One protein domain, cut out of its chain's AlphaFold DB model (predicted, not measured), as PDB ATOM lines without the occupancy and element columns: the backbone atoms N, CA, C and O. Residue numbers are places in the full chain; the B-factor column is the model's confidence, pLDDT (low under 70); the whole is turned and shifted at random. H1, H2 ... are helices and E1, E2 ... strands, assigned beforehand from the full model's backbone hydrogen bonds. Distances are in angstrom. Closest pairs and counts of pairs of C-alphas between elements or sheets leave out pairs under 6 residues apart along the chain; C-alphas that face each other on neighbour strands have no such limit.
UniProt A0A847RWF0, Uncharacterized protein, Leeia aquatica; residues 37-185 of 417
ATOM      1  N   VAL A  37     127.425 102.979  36.950       92.81
ATOM      2  CA  VAL A  37     127.701 103.995  35.926       92.81
ATOM      3  C   VAL A  37     128.056 105.288  36.654       92.81
ATOM      4  O   VAL A  37     127.257 105.791  37.443       92.81
ATOM      5  N   LEU A  38     129.262 105.797  36.417       94.31
ATOM      6  CA  LEU A  38     129.778 106.994  37.065       94.31
ATOM      7  C   LEU A  38     129.551 108.196  36.132       94.31
ATOM      8  O   LEU A  38     130.031 108.173  34.994       94.31
ATOM      9  N   PRO A  39     128.810 109.238  36.557       94.94
ATOM     10  CA  PRO A  39     128.604 110.419  35.731       94.94
ATOM     11  C   PRO A  39     129.930 111.142  35.478       94.94
ATOM     12  O   PRO A  39     130.729 111.341  36.393       94.94
ATOM     13  N   LEU A  40     130.143 111.565  34.230       96.75
ATOM     14  CA  LEU A  40     131.306 112.360  33.849       96.75
ATOM     15  C   LEU A  40     131.008 113.838  34.104       96.75
ATOM     16  O   LEU A  40     130.189 114.443  33.410       96.75
ATOM     17  N   LEU A  41     131.669 114.417  35.103       96.94
ATOM     18  CA  LEU A  41     131.460 115.806  35.491       96.94
ATOM     19  C   LEU A  41     131.999 116.750  34.397       96.94
ATOM     20  O   LEU A  41     133.151 116.597  33.989       96.94
ATOM     21  N   PRO A  42     131.219 117.742  33.928       94.50
ATOM     22  CA  PRO A  42     131.639 118.679  32.880       94.50
ATOM     23  C   PRO A  42     132.434 119.882  33.422       94.50
ATOM     24  O   PRO A  42     132.506 120.920  32.770       94.50
ATOM     25  N   LEU A  43     132.974 119.773  34.636       94.69
ATOM     26  CA  LEU A  43     133.702 120.831  35.335       94.69
ATOM     27  C   LEU A  43     135.207 120.568  35.321       94.69
ATOM     28  O   LEU A  43     135.643 119.425  35.180       94.69
ATOM     29  N   GLU A  44     135.997 121.631  35.471       95.25
ATOM     30  CA  GLU A  44     137.454 121.522  35.491       95.25
ATOM     31  C   GLU A  44     137.916 120.668  36.690       95.25
ATOM     32  O   GLU A  44     137.499 120.923  37.827       95.25
ATOM     33  N   PRO A  45     138.750 119.636  36.468       97.44
ATOM     34  CA  PRO A  45     139.237 118.783  37.542       97.44
ATOM     35  C   PRO A  45     140.156 119.559  38.508       97.44
ATOM     36  O   PRO A  45     141.014 120.320  38.058       97.44
ATOM     37  N   PRO A  46     140.051 119.354  39.835       97.56
ATOM     38  CA  PRO A  46     140.921 120.024  40.798       97.56
ATOM     39  C   PRO A  46     142.402 119.687  40.588       97.56
ATOM     40  O   PRO A  46     142.776 118.515  40.520       97.56
ATOM     41  N   LYS A  47     143.279 120.701  40.609       97.12
ATOM     42  CA  LYS A  47     144.737 120.504  40.460       97.12
ATOM     43  C   LYS A  47     145.331 119.535  41.486       97.12
ATOM     44  O   LYS A  47     146.261 118.795  41.178       97.12
ATOM     45  N   ALA A  48     144.761 119.510  42.694       97.44
ATOM     46  CA  ALA A  48     145.188 118.646  43.791       97.44
ATOM     47  C   ALA A  48     145.113 117.142  43.464       97.44
ATOM     48  O   ALA A  48     145.796 116.353  44.115       97.44
ATOM     49  N   LEU A  49     144.334 116.742  42.447       97.69
ATOM     50  CA  LEU A  49     144.255 115.351  42.000       97.69
ATOM     51  C   LEU A  49     145.605 114.805  41.527       97.69
ATOM     52  O   LEU A  49     145.901 113.642  41.764       97.69
ATOM     53  N   ALA A  50     146.443 115.626  40.898       97.44
ATOM     54  CA  ALA A  50     147.732 115.170  40.380       97.44
ATOM     55  C   ALA A  50     148.852 115.148  41.434       97.44
ATOM     56  O   ALA A  50     149.918 114.585  41.193       97.44
ATOM     57  N   VAL A  51     148.647 115.764  42.604       97.56
ATOM     58  CA  VAL A  51     149.701 115.901  43.617       97.56
ATOM     59  C   VAL A  51     150.060 114.529  44.192       97.56
ATOM     60  O   VAL A  51     149.250 113.887  44.867       97.56
ATOM     61  N   GLY A  52     151.294 114.096  43.916       97.31
ATOM     62  CA  GLY A  52     151.840 112.808  44.355       97.31
ATOM     63  C   GLY A  52     151.172 111.587  43.718       97.31
ATOM     64  O   GLY A  52     151.291 110.496  44.268       97.31
ATOM     65  N   ALA A  53     150.432 111.764  42.618       98.50
ATOM     66  CA  ALA A  53     149.795 110.670  41.898       98.50
ATOM     67  C   ALA A  53     150.689 110.147  40.764       98.50
ATOM     68  O   ALA A  53     151.328 110.930  40.064       98.50
ATOM     69  N   GLU A  54     150.679 108.833  40.561       98.69
ATOM     70  CA  GLU A  54     151.111 108.193  39.322       98.69
ATOM     71  C   GLU A  54     150.102 108.530  38.218       98.69
ATOM     72  O   GLU A  54     148.887 108.399  38.412       98.69
ATOM     73  N   VAL A  55     150.588 108.973  37.063       98.69
ATOM     74  CA  VAL A  55     149.746 109.399  35.941       98.69
ATOM     75  C   VAL A  55     149.722 108.303  34.883       98.69
ATOM     76  O   VAL A  55     150.729 108.046  34.221       98.69
ATOM     77  N   LEU A  56     148.562 107.668  34.712       98.75
ATOM     78  CA  LEU A  56     148.380 106.534  33.803       98.75
ATOM     79  C   LEU A  56     147.513 106.948  32.616       98.75
ATOM     80  O   LEU A  56     146.378 107.387  32.805       98.75
ATOM     81  N   VAL A  57     148.021 106.782  31.397       98.75
ATOM     82  CA  VAL A  57     147.309 107.123  30.162       98.75
ATOM     83  C   VAL A  57     146.999 105.864  29.364       98.75
ATOM     84  O   VAL A  57     147.902 105.137  28.959       98.75
ATOM     85  N   ILE A  58     145.718 105.662  29.070       98.44
ATOM     86  CA  ILE A  58     145.232 104.682  28.100       98.44
ATOM     87  C   ILE A  58     144.546 105.455  26.979       98.44
ATOM     88  O   ILE A  58     143.608 106.218  27.224       98.44
ATOM     89  N   SER A  59     144.993 105.256  25.744       97.81
ATOM     90  CA  SER A  59     144.435 105.935  24.581       97.81
ATOM     91  C   SER A  59     144.199 104.974  23.426       97.81
ATOM     92  O   SER A  59     145.021 104.103  23.144       97.81
ATOM     93  N   GLY A  60     143.086 105.135  22.714       94.56
ATOM     94  CA  GLY A  60     142.917 104.460  21.439       94.56
ATOM     95  C   GLY A  60     141.745 104.936  20.596       94.56
ATOM     96  O   GLY A  60     140.847 105.631  21.064       94.56
ATOM     97  N   TYR A  61     141.769 104.582  19.309       91.06
ATOM     98  CA  TYR A  61     140.802 105.119  18.348       91.06
ATOM     99  C   TYR A  61     139.446 104.412  18.401       91.06
ATOM    100  O   TYR A  61     138.417 105.076  18.459       91.06
ATOM    101  N   LYS A  62     139.417 103.076  18.388       89.75
ATOM    102  CA  LYS A  62     138.169 102.295  18.432       89.75
ATOM    103  C   LYS A  62     138.273 101.113  19.398       89.75
ATOM    104  O   LYS A  62     139.361 100.552  19.511       89.75
ATOM    105  N   PRO A  63     137.178 100.686  20.047       87.12
ATOM    106  CA  PRO A  63     137.141  99.382  20.702       87.12
ATOM    107  C   PRO A  63     137.276  98.249  19.668       87.12
ATOM    108  O   PRO A  63     136.963  98.442  18.485       87.12
ATOM    109  N   GLY A  64     137.750  97.076  20.105       81.88
ATOM    110  CA  GLY A  64     137.776  95.849  19.299       81.88
ATOM    111  C   GLY A  64     136.416  95.479  18.696       81.88
ATOM    112  O   GLY A  64     135.374  95.947  19.144       81.88
ATOM    113  N   GLU A  65     136.416  94.632  17.661       69.50
ATOM    114  CA  GLU A  65     135.213  94.276  16.877       69.50
ATOM    115  C   GLU A  65     134.164  93.445  17.632       69.50
ATOM    116  O   GLU A  65     133.097  93.156  17.092       69.50
ATOM    117  N   VAL A  66     134.420  93.092  18.890       58.31
ATOM    118  CA  VAL A  66     133.435  92.412  19.727       58.31
ATOM    119  C   VAL A  66     132.304  93.396  20.027       58.31
ATOM    120  O   VAL A  66     132.553  94.432  20.632       58.31
ATOM    121  N   ASP A  67     131.090  93.084  19.551       61.34
ATOM    122  CA  ASP A  67     129.830  93.837  19.697       61.34
ATOM    123  C   ASP A  67     129.950  95.078  20.604       61.34
ATOM    124  O   ASP A  67     129.917  94.967  21.836       61.34
ATOM    125  N   ARG A  68     130.094  96.257  19.971       55.94
ATOM    126  CA  ARG A  68     130.309  97.563  20.630       55.94
ATOM    127  C   ARG A  68     129.267  97.869  21.708       55.94
ATOM    128  O   ARG A  68     129.514  98.696  22.585       55.94
ATOM    129  N   GLN A  69     128.096  97.235  21.639       55.59
ATOM    130  CA  GLN A  69     127.038  97.416  22.622       55.59
ATOM    131  C   GLN A  69     127.150  96.461  23.814       55.59
ATOM    132  O   GLN A  69     126.611  96.787  24.870       55.59
ATOM    133  N   LYS A  70     127.859  95.331  23.708       66.06
ATOM    134  CA  LYS A  70     127.888  94.290  24.752       66.06
ATOM    135  C   LYS A  70     129.191  94.189  25.540       66.06
ATOM    136  O   LYS A  70     129.126  93.761  26.688       66.06
ATOM    137  N   HIS A  71     130.332  94.606  24.990       81.12
ATOM    138  CA  HIS A  71     131.632  94.367  25.631       81.12
ATOM    139  C   HIS A  71     132.344  95.685  25.958       81.12
ATOM    140  O   HIS A  71     132.903  96.317  25.061       81.12
ATOM    141  N   PRO A  72     132.296  96.148  27.221       90.81
ATOM    142  CA  PRO A  72     133.092  97.293  27.639       90.81
ATOM    143  C   PRO A  72     134.587  96.950  27.619       90.81
ATOM    144  O   PRO A  72     134.968  95.801  27.835       90.81
ATOM    145  N   VAL A  73     135.425  97.964  27.400       94.75
ATOM    146  CA  VAL A  73     136.875  97.870  27.603       94.75
ATOM    147  C   VAL A  73     137.131  97.830  29.105       94.75
ATOM    148  O   VAL A  73     136.847  98.797  29.819       94.75
ATOM    149  N   GLN A  74     137.642  96.699  29.577       96.12
ATOM    150  CA  GLN A  74     137.993  96.466  30.967       96.12
ATOM    151  C   GLN A  74     139.352  97.080  31.264       96.12
ATOM    152  O   GLN A  74     140.344  96.772  30.610       96.12
ATOM    153  N   VAL A  75     139.410  97.917  32.290       97.81
ATOM    154  CA  VAL A  75     140.644  98.496  32.809       97.81
ATOM    155  C   VAL A  75     140.802  98.041  34.253       97.81
ATOM    156  O   VAL A  75     139.939  98.284  35.098       97.81
ATOM    157  N   ARG A  76     141.912  97.363  34.535       98.12
ATOM    158  CA  ARG A  76     142.296  96.911  35.873       98.12
ATOM    159  C   ARG A  76     143.564  97.628  36.294       98.12
ATOM    160  O   ARG A  76     144.578  97.532  35.604       98.12
ATOM    161  N   VAL A  77     143.505  98.335  37.415       98.25
ATOM    162  CA  VAL A  77     144.664  99.037  37.977       98.25
ATOM    163  C   VAL A  77     145.079  98.359  39.276       98.25
ATOM    164  O   VAL A  77     144.336  98.366  40.253       98.25
ATOM    165  N   ASP A  78     146.275  97.783  39.283       98.00
ATOM    166  CA  ASP A  78     146.858  97.149  40.459       98.00
ATOM    167  C   ASP A  78     148.180  97.830  40.812       98.00
ATOM    168  O   ASP A  78     149.257  97.463  40.345       98.00
ATOM    169  N   ARG A  79     148.068  98.900  41.596       98.00
ATOM    170  CA  ARG A  79     149.166  99.756  42.048       98.00
ATOM    171  C   ARG A  79     149.063  99.912  43.574       98.00
ATOM    172  O   ARG A  79     148.671 100.974  44.066       98.00
ATOM    173  N   PRO A  80     149.340  98.841  44.342       97.62
ATOM    174  CA  PRO A  80     149.114  98.825  45.782       97.62
ATOM    175  C   PRO A  80     149.975  99.877  46.491       97.62
ATOM    176  O   PRO A  80     151.180  99.962  46.274       97.62
ATOM    177  N   GLY A  81     149.347 100.678  47.354       97.56
ATOM    178  CA  GLY A  81     149.982 101.785  48.070       97.56
ATOM    179  C   GLY A  81     150.118 103.075  47.252       97.56
ATOM    180  O   GLY A  81     150.434 104.119  47.824       97.56
ATOM    181  N   SER A  82     149.841 103.040  45.947       98.38
ATOM    182  CA  SER A  82     149.970 104.202  45.071       98.38
ATOM    183  C   SER A  82     148.681 105.018  44.986       98.38
ATOM    184  O   SER A  82     147.557 104.510  45.069       98.38
ATOM    185  N   ARG A  83     148.862 106.320  44.757       98.44
ATOM    186  CA  ARG A  83     147.811 107.244  44.321       98.44
ATOM    187  C   ARG A  83     147.851 107.314  42.802       98.44
ATOM    188  O   ARG A  83     148.923 107.522  42.252       98.44
ATOM    189  N   VAL A  84     146.715 107.165  42.133       98.69
ATOM    190  CA  VAL A  84     146.637 107.064  40.670       98.69
ATOM    191  C   VAL A  84     145.671 108.095  40.103       98.69
ATOM    192  O   VAL A  84     144.497 108.126  40.481       98.69
ATOM    193  N   LEU A  85     146.150 108.894  39.150       98.81
ATOM    194  CA  LEU A  85     145.323 109.685  38.244       98.81
ATOM    195  C   LEU A  85     145.219 108.935  36.913       98.81
ATOM    196  O   LEU A  85     146.207 108.801  36.191       98.81
ATOM    197  N   LEU A  86     144.023 108.440  36.596       98.75
ATOM    198  CA  LEU A  86     143.784 107.647  35.391       98.75
ATOM    199  C   LEU A  86     143.213 108.516  34.271       98.75
ATOM    200  O   LEU A  86     142.252 109.250  34.478       98.75
ATOM    201  N   ILE A  87     143.772 108.394  33.073       98.69
ATOM    202  CA  ILE A  87     143.364 109.131  31.878       98.69
ATOM    203  C   ILE A  87     142.951 108.123  30.807       98.69
ATOM    204  O   ILE A  87     143.759 107.308  30.367       98.69
ATOM    205  N   LEU A  88     141.690 108.192  30.386       98.50
ATOM    206  CA  LEU A  88     141.075 107.326  29.386       98.50
ATOM    207  C   LEU A  88     140.696 108.165  28.167       98.50
ATOM    208  O   LEU A  88     139.894 109.095  28.276       98.50
ATOM    209  N   VAL A  89     141.262 107.847  27.006       97.75
ATOM    210  CA  VAL A  89     141.026 108.595  25.766       97.75
ATOM    211  C   VAL A  89     140.521 107.663  24.667       97.75
ATOM    212  O   VAL A  89     141.229 106.743  24.265       97.75
ATOM    213  N   GLY A  90     139.305 107.902  24.172       94.38
ATOM    214  CA  GLY A  90     138.665 107.096  23.127       94.38
ATOM    215  C   GLY A  90     138.227 107.928  21.921       94.38
ATOM    216  O   GLY A  90     137.379 108.802  22.067       94.38
ATOM    217  N   GLY A  91     138.733 107.636  20.719       90.44
ATOM    218  CA  GLY A  91     138.328 108.362  19.500       90.44
ATOM    219  C   GLY A  91     136.874 108.089  19.074       90.44
ATOM    220  O   GLY A  91     136.147 108.987  18.651       90.44
ATOM    221  N   LYS A  92     136.425 106.839  19.224       91.75
ATOM    222  CA  LYS A  92     135.048 106.371  19.015       91.75
ATOM    223  C   LYS A  92     134.327 106.150  20.339       91.75
ATOM    224  O   LYS A  92     134.959 106.080  21.395       91.75
ATOM    225  N   GLN A  93     133.002 106.015  20.278       92.31
ATOM    226  CA  GLN A  93     132.173 105.695  21.436       92.31
ATOM    227  C   GLN A  93     132.722 104.451  22.145       92.31
ATOM    228  O   GLN A  93     132.681 103.346  21.599       92.31
ATOM    229  N   THR A  94     133.236 104.643  23.363       93.25
ATOM    230  CA  THR A  94     133.826 103.573  24.174       93.25
ATOM    231  C   THR A  94     133.119 103.484  25.524       93.25
ATOM    232  O   THR A  94     132.793 104.486  26.172       93.25
ATOM    233  N   ARG A  95     132.836 102.245  25.930       94.69
ATOM    234  CA  ARG A  95     132.310 101.909  27.254       94.69
ATOM    235  C   ARG A  95     133.472 101.418  28.096       94.69
ATOM    236  O   ARG A  95     133.976 100.329  27.853       94.69
ATOM    237  N   TRP A  96     133.902 102.227  29.048       96.81
ATOM    238  CA  TRP A  96     134.980 101.895  29.967       96.81
ATOM    239  C   TRP A  96     134.407 101.218  31.201       96.81
ATOM    240  O   TRP A  96     133.420 101.695  31.766       96.81
ATOM    241  N   GLN A  97     135.040 100.139  31.637       96.88
ATOM    242  CA  GLN A  97     134.745  99.503  32.909       96.88
ATOM    243  C   GLN A  97     136.030  99.431  33.727       96.88
ATOM    244  O   GLN A  97     136.977  98.756  33.345       96.88
ATOM    245  N   LEU A  98     136.072 100.158  34.841       97.62
ATOM    246  CA  LEU A  98     137.259 100.286  35.677       97.62
ATOM    247  C   LEU A  98     137.100  99.525  36.989       97.62
ATOM    248  O   LEU A  98     136.126  99.726  37.718       97.62
ATOM    249  N   THR A  99     138.127  98.763  37.338       97.31
ATOM    250  CA  THR A  99     138.334  98.206  38.679       97.31
ATOM    251  C   THR A  99     139.760  98.497  39.144       97.31
ATOM    252  O   THR A  99     140.664  98.697  38.327       97.31
ATOM    253  N   ALA A 100     139.966  98.542  40.456       97.31
ATOM    254  CA  ALA A 100     141.284  98.710  41.050       97.31
ATOM    255  C   ALA A 100     141.434  97.796  42.268       97.31
ATOM    256  O   ALA A 100     140.437  97.472  42.914       97.31
ATOM    257  N   THR A 101     142.657  97.370  42.587       96.50
ATOM    258  CA  THR A 101     142.881  96.586  43.812       96.50
ATOM    259  C   THR A 101     142.616  97.433  45.060       96.50
ATOM    260  O   THR A 101     142.816  98.647  45.015       96.50
ATOM    261  N   PRO A 102     142.189  96.839  46.194       95.38
ATOM    262  CA  PRO A 102     141.785  97.605  47.380       95.38
ATOM    263  C   PRO A 102     142.865  98.540  47.943       95.38
ATOM    264  O   PRO A 102     142.553  99.523  48.608       95.38
ATOM    265  N   GLN A 103     144.138  98.235  47.692       96.88
ATOM    266  CA  GLN A 103     145.286  99.028  48.129       96.88
ATOM    267  C   GLN A 103     145.662 100.135  47.130       96.88
ATOM    268  O   GLN A 103     146.541 100.940  47.425       96.88
ATOM    269  N   THR A 104     145.020 100.192  45.964       98.19
ATOM    270  CA  THR A 104     145.227 101.228  44.950       98.19
ATOM    271  C   THR A 104     144.256 102.382  45.177       98.19
ATOM    272  O   THR A 104     143.039 102.204  45.136       98.19
ATOM    273  N   THR A 105     144.770 103.600  45.357       98.31
ATOM    274  CA  THR A 105     143.925 104.792  45.524       98.31
ATOM    275  C   THR A 105     143.767 105.527  44.196       98.31
ATOM    276  O   THR A 105     144.640 106.302  43.809       98.31
ATOM    277  N   VAL A 106     142.642 105.347  43.498       98.44
ATOM    278  CA  VAL A 106     142.331 106.148  42.298       98.44
ATOM    279  C   VAL A 106     141.780 107.506  42.727       98.44
ATOM    280  O   VAL A 106     140.631 107.623  43.151       98.44
ATOM    281  N   VAL A 107     142.601 108.550  42.625       98.44
ATOM    282  CA  VAL A 107     142.245 109.894  43.109       98.44
ATOM    283  C   VAL A 107     141.325 110.642  42.145       98.44
ATOM    284  O   VAL A 107     140.557 111.492  42.580       98.44
ATOM    285  N   GLY A 108     141.347 110.293  40.859       98.31
ATOM    286  CA  GLY A 108     140.411 110.809  39.866       98.31
ATOM    287  C   GLY A 108     140.554 110.112  38.517       98.31
ATOM    288  O   GLY A 108     141.578 109.484  38.232       98.31
ATOM    289  N   ILE A 109     139.514 110.226  37.691       98.62
ATOM    290  CA  ILE A 109     139.473 109.647  36.345       98.62
ATOM    291  C   ILE A 109     139.167 110.751  35.338       98.62
ATOM    292  O   ILE A 109     138.148 111.432  35.438       98.62
ATOM    293  N   LEU A 110     140.030 110.930  34.348       98.56
ATOM    294  CA  LEU A 110     139.807 111.842  33.234       98.56
ATOM    295  C   LEU A 110     139.361 111.033  32.026       98.56
ATOM    296  O   LEU A 110     140.055 110.109  31.612       98.56
ATOM    297  N   VAL A 111     138.216 111.384  31.454       98.12
ATOM    298  CA  VAL A 111     137.680 110.722  30.266       98.12
ATOM    299  C   VAL A 111     137.605 111.727  29.127       98.12
ATOM    300  O   VAL A 111     136.989 112.789  29.257       98.12
ATOM    301  N   SER A 112     138.231 111.386  28.006       96.94
ATOM    302  CA  SER A 112     138.256 112.197  26.794       96.94
ATOM    303  C   SER A 112     137.897 111.387  25.555       96.94
ATOM    304  O   SER A 112     138.027 110.164  25.533       96.94
ATOM    305  N   GLY A 113     137.432 112.081  24.524       92.75
ATOM    306  CA  GLY A 113     137.080 111.480  23.247       92.75
ATOM    307  C   GLY A 113     136.232 112.395  22.380       92.75
ATOM    308  O   GLY A 113     135.464 113.215  22.897       92.75
ATOM    309  N   PHE A 114     136.361 112.244  21.063       87.50
ATOM    310  CA  PHE A 114     135.519 112.934  20.086       87.50
ATOM    311  C   PHE A 114     134.044 112.501  20.171       87.50
ATOM    312  O   PHE A 114     133.140 113.338  20.179       87.50
ATOM    313  N   GLU A 115     133.793 111.195  20.283       90.94
ATOM    314  CA  GLU A 115     132.452 110.634  20.483       90.94
ATOM    315  C   GLU A 115     132.104 110.493  21.981       90.94
ATOM    316  O   GLU A 115     133.003 110.465  22.829       90.94
ATOM    317  N   PRO A 116     130.811 110.392  22.353       90.94
ATOM    318  CA  PRO A 116     130.402 110.207  23.743       90.94
ATOM    319  C   PRO A 116     131.040 108.971  24.390       90.94
ATOM    320  O   PRO A 116     130.995 107.873  23.842       90.94
ATOM    321  N   GLN A 117     131.593 109.150  25.587       94.25
ATOM    322  CA  GLN A 117     132.217 108.090  26.378       94.25
ATOM    323  C   GLN A 117     131.335 107.746  27.582       94.25
ATOM    324  O   GLN A 117     130.629 108.607  28.108       94.25
ATOM    325  N   THR A 118     131.393 106.498  28.044       95.50
ATOM    326  CA  THR A 118     130.714 106.070  29.281       95.50
ATOM    327  C   THR A 118     131.683 105.326  30.179       95.50
ATOM    328  O   THR A 118     132.583 104.655  29.683       95.50
ATOM    329  N   LEU A 119     131.491 105.444  31.490       97.25
ATOM    330  CA  LEU A 119     132.348 104.829  32.491       97.25
ATOM    331  C   LEU A 119     131.489 104.126  33.539       97.25
ATOM    332  O   LEU A 119     130.576 104.727  34.105       97.25
ATOM    333  N   SER A 120     131.796 102.864  33.811       97.12
ATOM    334  CA  SER A 120     131.314 102.141  34.982       97.12
ATOM    335  C   SER A 120     132.484 101.756  35.878       97.12
ATOM    336  O   SER A 120     133.553 101.383  35.399       97.12
ATOM    337  N   THR A 121     132.312 101.863  37.193       96.75
ATOM    338  CA  THR A 121     133.359 101.478  38.142       96.75
ATOM    339  C   THR A 121     132.789 101.105  39.508       96.75
ATOM    340  O   THR A 121     131.686 101.522  39.871       96.75
ATOM    341  N   SER A 122     133.535 100.285  40.246       91.69
ATOM    342  CA  SER A 122     133.348 100.016  41.676       91.69
ATOM    343  C   SER A 122     134.204 100.932  42.561       91.69
ATOM    344  O   SER A 122     133.986 101.002  43.770       91.69
ATOM    345  N   VAL A 123     135.156 101.664  41.972       95.00
ATOM    346  CA  VAL A 123     136.125 102.484  42.699       95.00
ATOM    347  C   VAL A 123     135.469 103.788  43.182       95.00
ATOM    348  O   VAL A 123     134.878 104.505  42.370       95.00
ATOM    349  N   PRO A 124     135.560 104.139  44.480       94.94
ATOM    350  CA  PRO A 124     134.924 105.335  45.032       94.94
ATOM    351  C   PRO A 124     135.716 106.603  44.675       94.94
ATOM    352  O   PRO A 124     136.500 107.113  45.472       94.94
ATOM    353  N   THR A 125     135.522 107.115  43.459       96.38
ATOM    354  CA  THR A 125     136.232 108.294  42.941       96.38
ATOM    355  C   THR A 125     135.353 109.143  42.019       96.38
ATOM    356  O   THR A 125     134.242 108.746  41.662       96.38
ATOM    357  N   LEU A 126     135.836 110.329  41.640       97.81
ATOM    358  CA  LEU A 126     135.162 111.222  40.697       97.81
ATOM    359  C   LEU A 126     135.734 111.055  39.286       97.81
ATOM    360  O   LEU A 126     136.938 110.863  39.104       97.81
ATOM    361  N   ALA A 127     134.863 111.186  38.286       98.25
ATOM    362  CA  ALA A 127     135.251 111.192  36.884       98.25
ATOM    363  C   ALA A 127     134.904 112.523  36.220       98.25
ATOM    364  O   ALA A 127     133.831 113.085  36.440       98.25
ATOM    365  N   TYR A 128     135.807 113.009  35.377       98.38
ATOM    366  CA  TYR A 128     135.718 114.309  34.726       98.38
ATOM    367  C   TYR A 128     135.766 114.133  33.217       98.38
ATOM    368  O   TYR A 128     136.608 113.401  32.690       98.38
ATOM    369  N   ARG A 129     134.880 114.832  32.511       97.62
ATOM    370  CA  ARG A 129     134.943 114.934  31.058       97.62
ATOM    371  C   ARG A 129     135.922 116.040  30.684       97.62
ATOM    372  O   ARG A 129     135.720 117.191  31.056       97.62
ATOM    373  N   VAL A 130     136.946 115.704  29.908       97.12
ATOM    374  CA  VAL A 130     137.982 116.650  29.464       97.12
ATOM    375  C   VAL A 130     138.214 116.547  27.959       97.12
ATOM    376  O   VAL A 130     137.889 115.537  27.334       97.12
ATOM    377  N   ALA A 131     138.791 117.590  27.359       94.94
ATOM    378  CA  ALA A 131     139.192 117.601  25.953       94.94
ATOM    379  C   ALA A 131     140.717 117.463  25.847       94.94
ATOM    380  O   ALA A 131     141.446 118.446  25.982       94.94
ATOM    381  N   LEU A 132     141.198 116.246  25.612       95.94
ATOM    382  CA  LEU A 132     142.613 115.900  25.514       95.94
ATOM    383  C   LEU A 132     142.972 115.450  24.089       95.94
ATOM    384  O   LEU A 132     142.098 115.111  23.294       95.94
ATOM    385  N   GLY A 133     144.261 115.487  23.744       91.56
ATOM    386  CA  GLY A 133     144.780 114.830  22.544       91.56
ATOM    387  C   GLY A 133     144.560 113.316  22.596       91.56
ATOM    388  O   GLY A 133     144.505 112.744  23.682       91.56
ATOM    389  N   GLU A 134     144.467 112.679  21.425       93.00
ATOM    390  CA  GLU A 134     144.197 111.240  21.262       93.00
ATOM    391  C   GLU A 134     145.434 110.488  20.722       93.00
ATOM    392  O   GLU A 134     145.407 109.962  19.605       93.00
ATOM    393  N   PRO A 135     146.569 110.489  21.449       94.94
ATOM    394  CA  PRO A 135     147.787 109.859  20.965       94.94
ATOM    395  C   PRO A 135     147.670 108.346  20.887       94.94
ATOM    396  O   PRO A 135     147.344 107.678  21.860       94.94
ATOM    397  N   ARG A 136     148.070 107.787  19.750       93.06
ATOM    398  CA  ARG A 136     148.280 106.336  19.616       93.06
ATOM    399  C   ARG A 136     149.719 105.932  19.911       93.06
ATOM    400  O   ARG A 136     149.976 104.782  20.233       93.06
ATOM    401  N   GLU A 137     150.635 106.885  19.814       93.19
ATOM    402  CA  GLU A 137     152.072 106.675  19.915       93.19
ATOM    403  C   GLU A 137     152.694 107.809  20.729       93.19
ATOM    404  O   GLU A 137     152.225 108.949  20.685       93.19
ATOM    405  N   ILE A 138     153.755 107.494  21.470       94.12
ATOM    406  CA  ILE A 138     154.471 108.456  22.318       94.12
ATOM    407  C   ILE A 138     155.195 109.513  21.470       94.12
ATOM    408  O   ILE A 138     155.269 110.689  21.842       94.12
ATOM    409  N   ASP A 139     155.735 109.098  20.324       91.00
ATOM    410  CA  ASP A 139     156.340 110.007  19.358       91.00
ATOM    411  C   ASP A 139     155.282 110.479  18.352       91.00
ATOM    412  O   ASP A 139     155.280 110.080  17.199       91.00
ATOM    413  N   SER A 140     154.320 111.289  18.804       91.25
ATOM    414  CA  SER A 140     153.268 111.853  17.942       91.25
ATOM    415  C   SER A 140     152.914 113.290  18.337       91.25
ATOM    416  O   SER A 140     153.088 113.667  19.509       91.25
ATOM    417  N   PRO A 141     152.383 114.125  17.418       89.94
ATOM    418  CA  PRO A 141     151.964 115.480  17.768       89.94
ATOM    419  C   PRO A 141     150.793 115.460  18.756       89.94
ATOM    420  O   PRO A 141     150.682 116.334  19.617       89.94
ATOM    421  N   GLU A 142     149.934 114.439  18.675       93.00
ATOM    422  CA  GLU A 142     148.828 114.220  19.604       93.00
ATOM    423  C   GLU A 142     149.329 113.964  21.029       93.00
ATOM    424  O   GLU A 142     148.705 114.447  21.977       93.00
ATOM    425  N   PHE A 143     150.470 113.283  21.199       95.69
ATOM    426  CA  PHE A 143     151.057 113.055  22.522       95.69
ATOM    427  C   PHE A 143     151.631 114.353  23.085       95.69
ATOM    428  O   PHE A 143     151.371 114.703  24.235       95.69
ATOM    429  N   GLY A 144     152.329 115.138  22.257       93.69
ATOM    430  CA  GLY A 144     152.783 116.479  22.639       93.69
ATOM    431  C   GLY A 144     151.625 117.401  23.053       93.69
ATOM    432  O   GLY A 144     151.723 118.127  24.050       93.69
ATOM    433  N   LYS A 145     150.495 117.326  22.336       94.50
ATOM    434  CA  LYS A 145     149.261 118.046  22.675       94.50
ATOM    435  C   LYS A 145     148.679 117.573  24.010       94.50
ATOM    436  O   LYS A 145     148.407 118.419  24.860       94.50
ATOM    437  N   LEU A 146     148.543 116.258  24.211       97.19
ATOM    438  CA  LEU A 146     148.097 115.665  25.476       97.19
ATOM    439  C   LEU A 146     148.953 116.172  26.644       97.19
ATOM    440  O   LEU A 146     148.413 116.718  27.602       97.19
ATOM    441  N   MET A 147     150.280 116.064  26.541       97.62
ATOM    442  CA  MET A 147     151.199 116.500  27.596       97.62
ATOM    443  C   MET A 147     151.078 117.994  27.900       97.62
ATOM    444  O   MET A 147     151.073 118.385  29.064       97.62
ATOM    445  N   SER A 148     150.924 118.834  26.873       96.69
ATOM    446  CA  SER A 148     150.724 120.278  27.059       96.69
ATOM    447  C   SER A 148     149.416 120.591  27.794       96.69
ATOM    448  O   SER A 148     149.379 121.482  28.640       96.69
ATOM    449  N   GLN A 149     148.348 119.841  27.515       97.50
ATOM    450  CA  GLN A 149     147.055 120.005  28.187       97.50
ATOM    451  C   GLN A 149     147.089 119.499  29.632       97.50
ATOM    452  O   GLN A 149     146.579 120.174  30.523       97.50
ATOM    453  N   LEU A 150     147.736 118.357  29.890       98.19
ATOM    454  CA  LEU A 150     147.946 117.855  31.251       98.19
ATOM    455  C   LEU A 150     148.803 118.819  32.081       98.19
ATOM    456  O   LEU A 150     148.511 119.046  33.255       98.19
ATOM    457  N   ASN A 151     149.814 119.440  31.471       98.12
ATOM    458  CA  ASN A 151     150.607 120.474  32.120       98.12
ATOM    459  C   ASN A 151     149.775 121.722  32.453       98.12
ATOM    460  O   ASN A 151     149.853 122.221  33.572       98.12
ATOM    461  N   ALA A 152     148.932 122.190  31.532       97.25
ATOM    462  CA  ALA A 152     148.057 123.336  31.779       97.25
ATOM    463  C   ALA A 152     147.048 123.071  32.913       97.25
ATOM    464  O   ALA A 152     146.856 123.922  33.785       97.25
ATOM    465  N   LEU A 153     146.443 121.878  32.924       97.12
ATOM    466  CA  LEU A 153     145.459 121.482  33.932       97.12
ATOM    467  C   LEU A 153     146.105 121.249  35.304       97.12
ATOM    468  O   LEU A 153     145.615 121.750  36.311       97.12
ATOM    469  N   PHE A 154     147.222 120.524  35.359       98.00
ATOM    470  CA  PHE A 154     147.730 119.949  36.610       98.00
ATOM    471  C   PHE A 154     149.186 120.288  36.937       98.00
ATOM    472  O   PHE A 154     149.661 119.944  38.015       98.00
ATOM    473  N   GLY A 155     149.926 120.914  36.021       97.69
ATOM    474  CA  GLY A 155     151.383 121.053  36.129       97.69
ATOM    475  C   GLY A 155     152.141 119.743  35.887       97.69
ATOM    476  O   GLY A 155     153.327 119.658  36.191       97.69
ATOM    477  N   ILE A 156     151.479 118.716  35.338       98.38
ATOM    478  CA  ILE A 156     152.100 117.428  35.014       98.38
ATOM    479  C   ILE A 156     153.148 117.627  33.914       98.38
ATOM    480  O   ILE A 156     152.854 118.189  32.860       98.38
ATOM    481  N   THR A 157     154.373 117.158  34.150       97.81
ATOM    482  CA  THR A 157     155.490 117.223  33.187       97.81
ATOM    483  C   THR A 157     155.902 115.851  32.651       97.81
ATOM    484  O   THR A 157     156.692 115.779  31.708       97.81
ATOM    485  N   LYS A 158     155.361 114.763  33.209       98.06
ATOM    486  CA  LYS A 158     155.593 113.379  32.778       98.06
ATOM    487  C   LYS A 158     154.368 112.505  33.028       98.06
ATOM    488  O   LYS A 158     153.586 112.805  33.924       98.06
ATOM    489  N   VAL A 159     154.243 111.422  32.274       98.50
ATOM    490  CA  VAL A 159     153.331 110.316  32.590       98.50
ATOM    491  C   VAL A 159     154.145 109.097  33.004       98.50
ATOM    492  O   VAL A 159     155.301 108.966  32.605       98.50
ATOM    493  N   ASP A 160     153.564 108.236  33.831       98.56
ATOM    494  CA  ASP A 160     154.250 107.060  34.373       98.56
ATOM    495  C   ASP A 160     153.867 105.770  33.633       98.56
ATOM    496  O   ASP A 160     154.625 104.804  33.660       98.56
ATOM    497  N   VAL A 161     152.713 105.764  32.954       98.50
ATOM    498  CA  VAL A 161     152.304 104.710  32.013       98.50
ATOM    499  C   VAL A 161     151.645 105.333  30.790       98.50
ATOM    500  O   VAL A 161     150.773 106.196  30.928       98.50
ATOM    501  N   PHE A 162     152.007 104.852  29.603       98.38
ATOM    502  CA  PHE A 162     151.311 105.148  28.358       98.38
ATOM    503  C   PHE A 162     150.995 103.874  27.565       98.38
ATOM    504  O   PHE A 162     151.886 103.180  27.083       98.38
ATOM    505  N   GLN A 163     149.706 103.614  27.347       97.88
ATOM    506  CA  GLN A 163     149.222 102.545  26.472       97.88
ATOM    507  C   GLN A 163     148.370 103.131  25.344       97.88
ATOM    508  O   GLN A 163     147.191 103.440  25.527       97.88
ATOM    509  N   GLY A 164     148.994 103.322  24.181       96.25
ATOM    510  CA  GLY A 164     148.350 103.816  22.966       96.25
ATOM    511  C   GLY A 164     147.989 102.685  22.000       96.25
ATOM    512  O   GLY A 164     148.789 101.782  21.761       96.25
ATOM    513  N   HIS A 165     146.781 102.726  21.429       95.19
ATOM    514  CA  HIS A 165     146.270 101.663  20.562       95.19
ATOM    515  C   HIS A 165     145.501 102.188  19.342       95.19
ATOM    516  O   HIS A 165     144.639 103.061  19.436       95.19
ATOM    517  N   GLY A 166     145.717 101.581  18.171       91.31
ATOM    518  CA  GLY A 166     144.796 101.761  17.038       91.31
ATOM    519  C   GLY A 166     143.412 101.169  17.334       91.31
ATOM    520  O   GLY A 166     142.387 101.815  17.116       91.31
ATOM    521  N   THR A 167     143.399  99.965  17.900       93.38
ATOM    522  CA  THR A 167     142.203  99.276  18.388       93.38
ATOM    523  C   THR A 167     142.429  98.921  19.852       93.38
ATOM    524  O   THR A 167     143.374  98.196  20.152       93.38
ATOM    525  N   LEU A 168     141.590  99.438  20.752       93.62
ATOM    526  CA  LEU A 168     141.676  99.166  22.185       93.62
ATOM    527  C   LEU A 168     141.450  97.669  22.447       93.62
ATOM    528  O   LEU A 168     140.440  97.125  21.975       93.62
ATOM    529  N   PRO A 169     142.353  97.001  23.186       94.12
ATOM    530  CA  PRO A 169     142.123  95.631  23.619       94.12
ATOM    531  C   PRO A 169     140.932  95.579  24.594       94.12
ATOM    532  O   PRO A 169     140.670  96.558  25.295       94.12
ATOM    533  N   PRO A 170     140.192  94.457  24.641       92.88
ATOM    534  CA  PRO A 170     139.028  94.325  25.517       92.88
ATOM    535  C   PRO A 170     139.405  94.327  27.002       92.88
ATOM    536  O   PRO A 170     138.596  94.750  27.820       92.88
ATOM    537  N   ASP A 171     140.625  93.902  27.337       94.69
ATOM    538  CA  ASP A 171     141.154  93.863  28.696       94.69
ATOM    539  C   ASP A 171     142.518  94.552  28.757       94.69
ATOM    540  O   ASP A 171     143.457  94.181  28.052       94.69
ATOM    541  N   ILE A 172     142.632  95.533  29.647       96.81
ATOM    542  CA  ILE A 172     143.845  96.291  29.937       96.81
ATOM    543  C   ILE A 172     144.152  96.133  31.420       96.81
ATOM    544  O   ILE A 172     143.294  96.355  32.275       96.81
ATOM    545  N   CYS A 173     145.382  95.742  31.739       97.81
ATOM    546  CA  CYS A 173     145.850  95.600  33.113       97.81
ATOM    547  C   CYS A 173     147.123  96.419  33.308       97.81
ATOM    548  O   CYS A 173     148.074  96.266  32.540       97.81
ATOM    549  N   ILE A 174     147.144  97.269  34.333       98.12
ATOM    550  CA  ILE A 174     148.309  98.073  34.702       98.12
ATOM    551  C   ILE A 174     148.773  97.634  36.087       98.12
ATOM    552  O   ILE A 174     148.152  97.976  37.092       98.12
ATOM    553  N   THR A 175     149.870  96.884  36.119       98.06
ATOM    554  CA  THR A 175     150.508  96.380  37.349       98.06
ATOM    555  C   THR A 175     151.851  97.060  37.630       98.06
ATOM    556  O   THR A 175     152.302  97.137  38.772       98.06
ATOM    557  N   GLN A 176     152.496  97.606  36.597       97.81
ATOM    558  CA  GLN A 176     153.821  98.221  36.664       97.81
ATOM    559  C   GLN A 176     153.858  99.552  35.912       97.81
ATOM    560  O   GLN A 176     153.036  99.787  35.027       97.81
ATOM    561  N   LEU A 177     154.813 100.402  36.290       98.44
ATOM    562  CA  LEU A 177     155.116 101.632  35.562       98.44
ATOM    563  C   LEU A 177     155.964 101.321  34.335       98.44
ATOM    564  O   LEU A 177     156.717 100.341  34.329       98.44
ATOM    565  N   ASP A 178     155.890 102.193  33.338       97.94
ATOM    566  CA  ASP A 178     156.840 102.157  32.239       97.94
ATOM    567  C   ASP A 178     158.237 102.550  32.755       97.94
ATOM    568  O   ASP A 178     158.364 103.370  33.677       97.94
ATOM    569  N   PRO A 179     159.320 101.992  32.182       97.25
ATOM    570  CA  PRO A 179     160.669 102.434  32.502       97.25
ATOM    571  C   PRO A 179     160.818 103.951  32.295       97.25
ATOM    572  O   PRO A 179     160.282 104.486  31.318       97.25
ATOM    573  N   PRO A 180     161.576 104.658  33.158       94.81
ATOM    574  CA  PRO A 180     161.816 106.083  32.986       94.81
ATOM    575  C   PRO A 180     162.329 106.395  31.579       94.81
ATOM    576  O   PRO A 180     163.363 105.886  31.152       94.81
ATOM    577  N   SER A 181     161.603 107.250  30.866       94.94
ATOM    578  CA  SER A 181     161.928 107.625  29.494       94.94
ATOM    579  C   SER A 181     161.668 109.106  29.278       94.94
ATOM    580  O   SER A 181     160.605 109.622  29.630       94.94
ATOM    581  N   ALA A 182     162.617 109.792  28.638       94.56
ATOM    582  CA  ALA A 182     162.430 111.175  28.205       94.56
ATOM    583  C   ALA A 182     161.217 111.303  27.264       94.56
ATOM    584  O   ALA A 182     160.513 112.314  27.286       94.56
ATOM    585  N   ALA A 183     160.906 110.243  26.509       93.81
ATOM    586  CA  ALA A 183     159.737 110.172  25.646       93.81
ATOM    587  C   ALA A 183     158.406 110.165  26.420       93.81
ATOM    588  O   ALA A 183     157.390 110.520  25.847       93.81
ATOM    589  N   LEU A 184     158.361 109.871  27.720       96.94
ATOM    590  CA  LEU A 184     157.128 109.991  28.520       96.94
ATOM    591  C   LEU A 184     156.953 111.385  29.147       96.94
ATOM    592  O   LEU A 184     156.019 111.630  29.909       96.94
ATOM    593  N   THR A 185     157.846 112.326  28.829       97.06
ATOM    594  CA  THR A 185     157.820 113.688  29.375       97.06
ATOM    595  C   THR A 185     157.261 114.702  28.381       97.06
ATOM    596  O   THR A 185     157.278 114.503  27.160       97.06
TER     597      THR A 185
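AT A GLANCE: This is residues 37 to 185 of the 417 residues of an uncharacterized protein of Leeia aquatica (UniProt A0A847RWF0). Two parallel sheets lie face to face as a sandwich, made by a chain wound in flattened turns: E1 to E2, E3 to E4 and E5 to E6 each run through one sheet and back through the other, E7 follows in the first sheet, and E8 to E9 add a turn beside E1 and E2. The helices H1 and H2 touch each other and only graze the larger sheet, E7 E5 E3 E1 E8; the other sheet is E6 E4 E2 E9. The printed 149 residues hold two named helices and nine named strands in the order H1, E1 to E7, H2, E8, E9; the class is mixed, with 74 residues, under half, in named elements. The whole is compact and rounded, with a radius of gyration of the C-alphas of 13.9 A and spans of 37 by 35 by 31 A.

HOW THE PARTS SIT: Near the start, residues 40 to 41 pair, parallel, with residues 127 to 128 of E7, residues 127 to 129. H1, residues 47 to 50, grazes the larger sheet with its residues 48 to 50. Look across that twisted sheet for E7, E5 (105 to 112), E3 (83 to 90), E1 (54 to 63) and E8 (161 to 168): here N 128 and O 109 are 2.8 A apart, N 84 and O 105 2.8 A, N 87 and O 56 2.8 A, N 59 and O 163 2.9 A. E1 bends by 63 degrees at residue 60, and E8 by 94 degrees at residue 165. The other sheet runs E6 (118 to 121), E4 (95 to 100), E2 (73 to 77), E9 (171 to 174), with N 98 and O 120 at 2.9 A, N 75 and O 97 at 2.8 A, N 76 and O 172 at 2.8 A. In this sandwich, two sheets face to face, the facing parts are 9.3 A centre to centre and their best planes 8 degrees apart. H2, residues 141 to 154, grazes the larger sheet with residues 143 to 150 and touches H1 with residues 153 to 154 alone; their closest C-alphas, of Lys 47 and Phe 154, are 4.9 A apart. Every O i to N i+4 pair of H2 is within hydrogen-bond range; H1 is too short for one.

IN THESE COORDINATES: Find C-alpha 47 at (144.737, 120.504, 40.460), where H1 begins. E1 starts at C-alpha 54, (151.111, 108.193, 39.322), and spans 24.9 A; E3 spans 23.1 A, E5 20.9 A and H2 19.8 A. E9 ends at C-alpha 174, (148.309, 98.073, 34.702).

THE WHOLE: The C-alphas farthest apart, of Lys 70 and Ala 182, are 38.6 A apart. The printed part has no cut; the link E7 to H2 is long, with 11 residues. Mean pLDDT of the printed part is 94.4, and residues 65 to 70 are under 70.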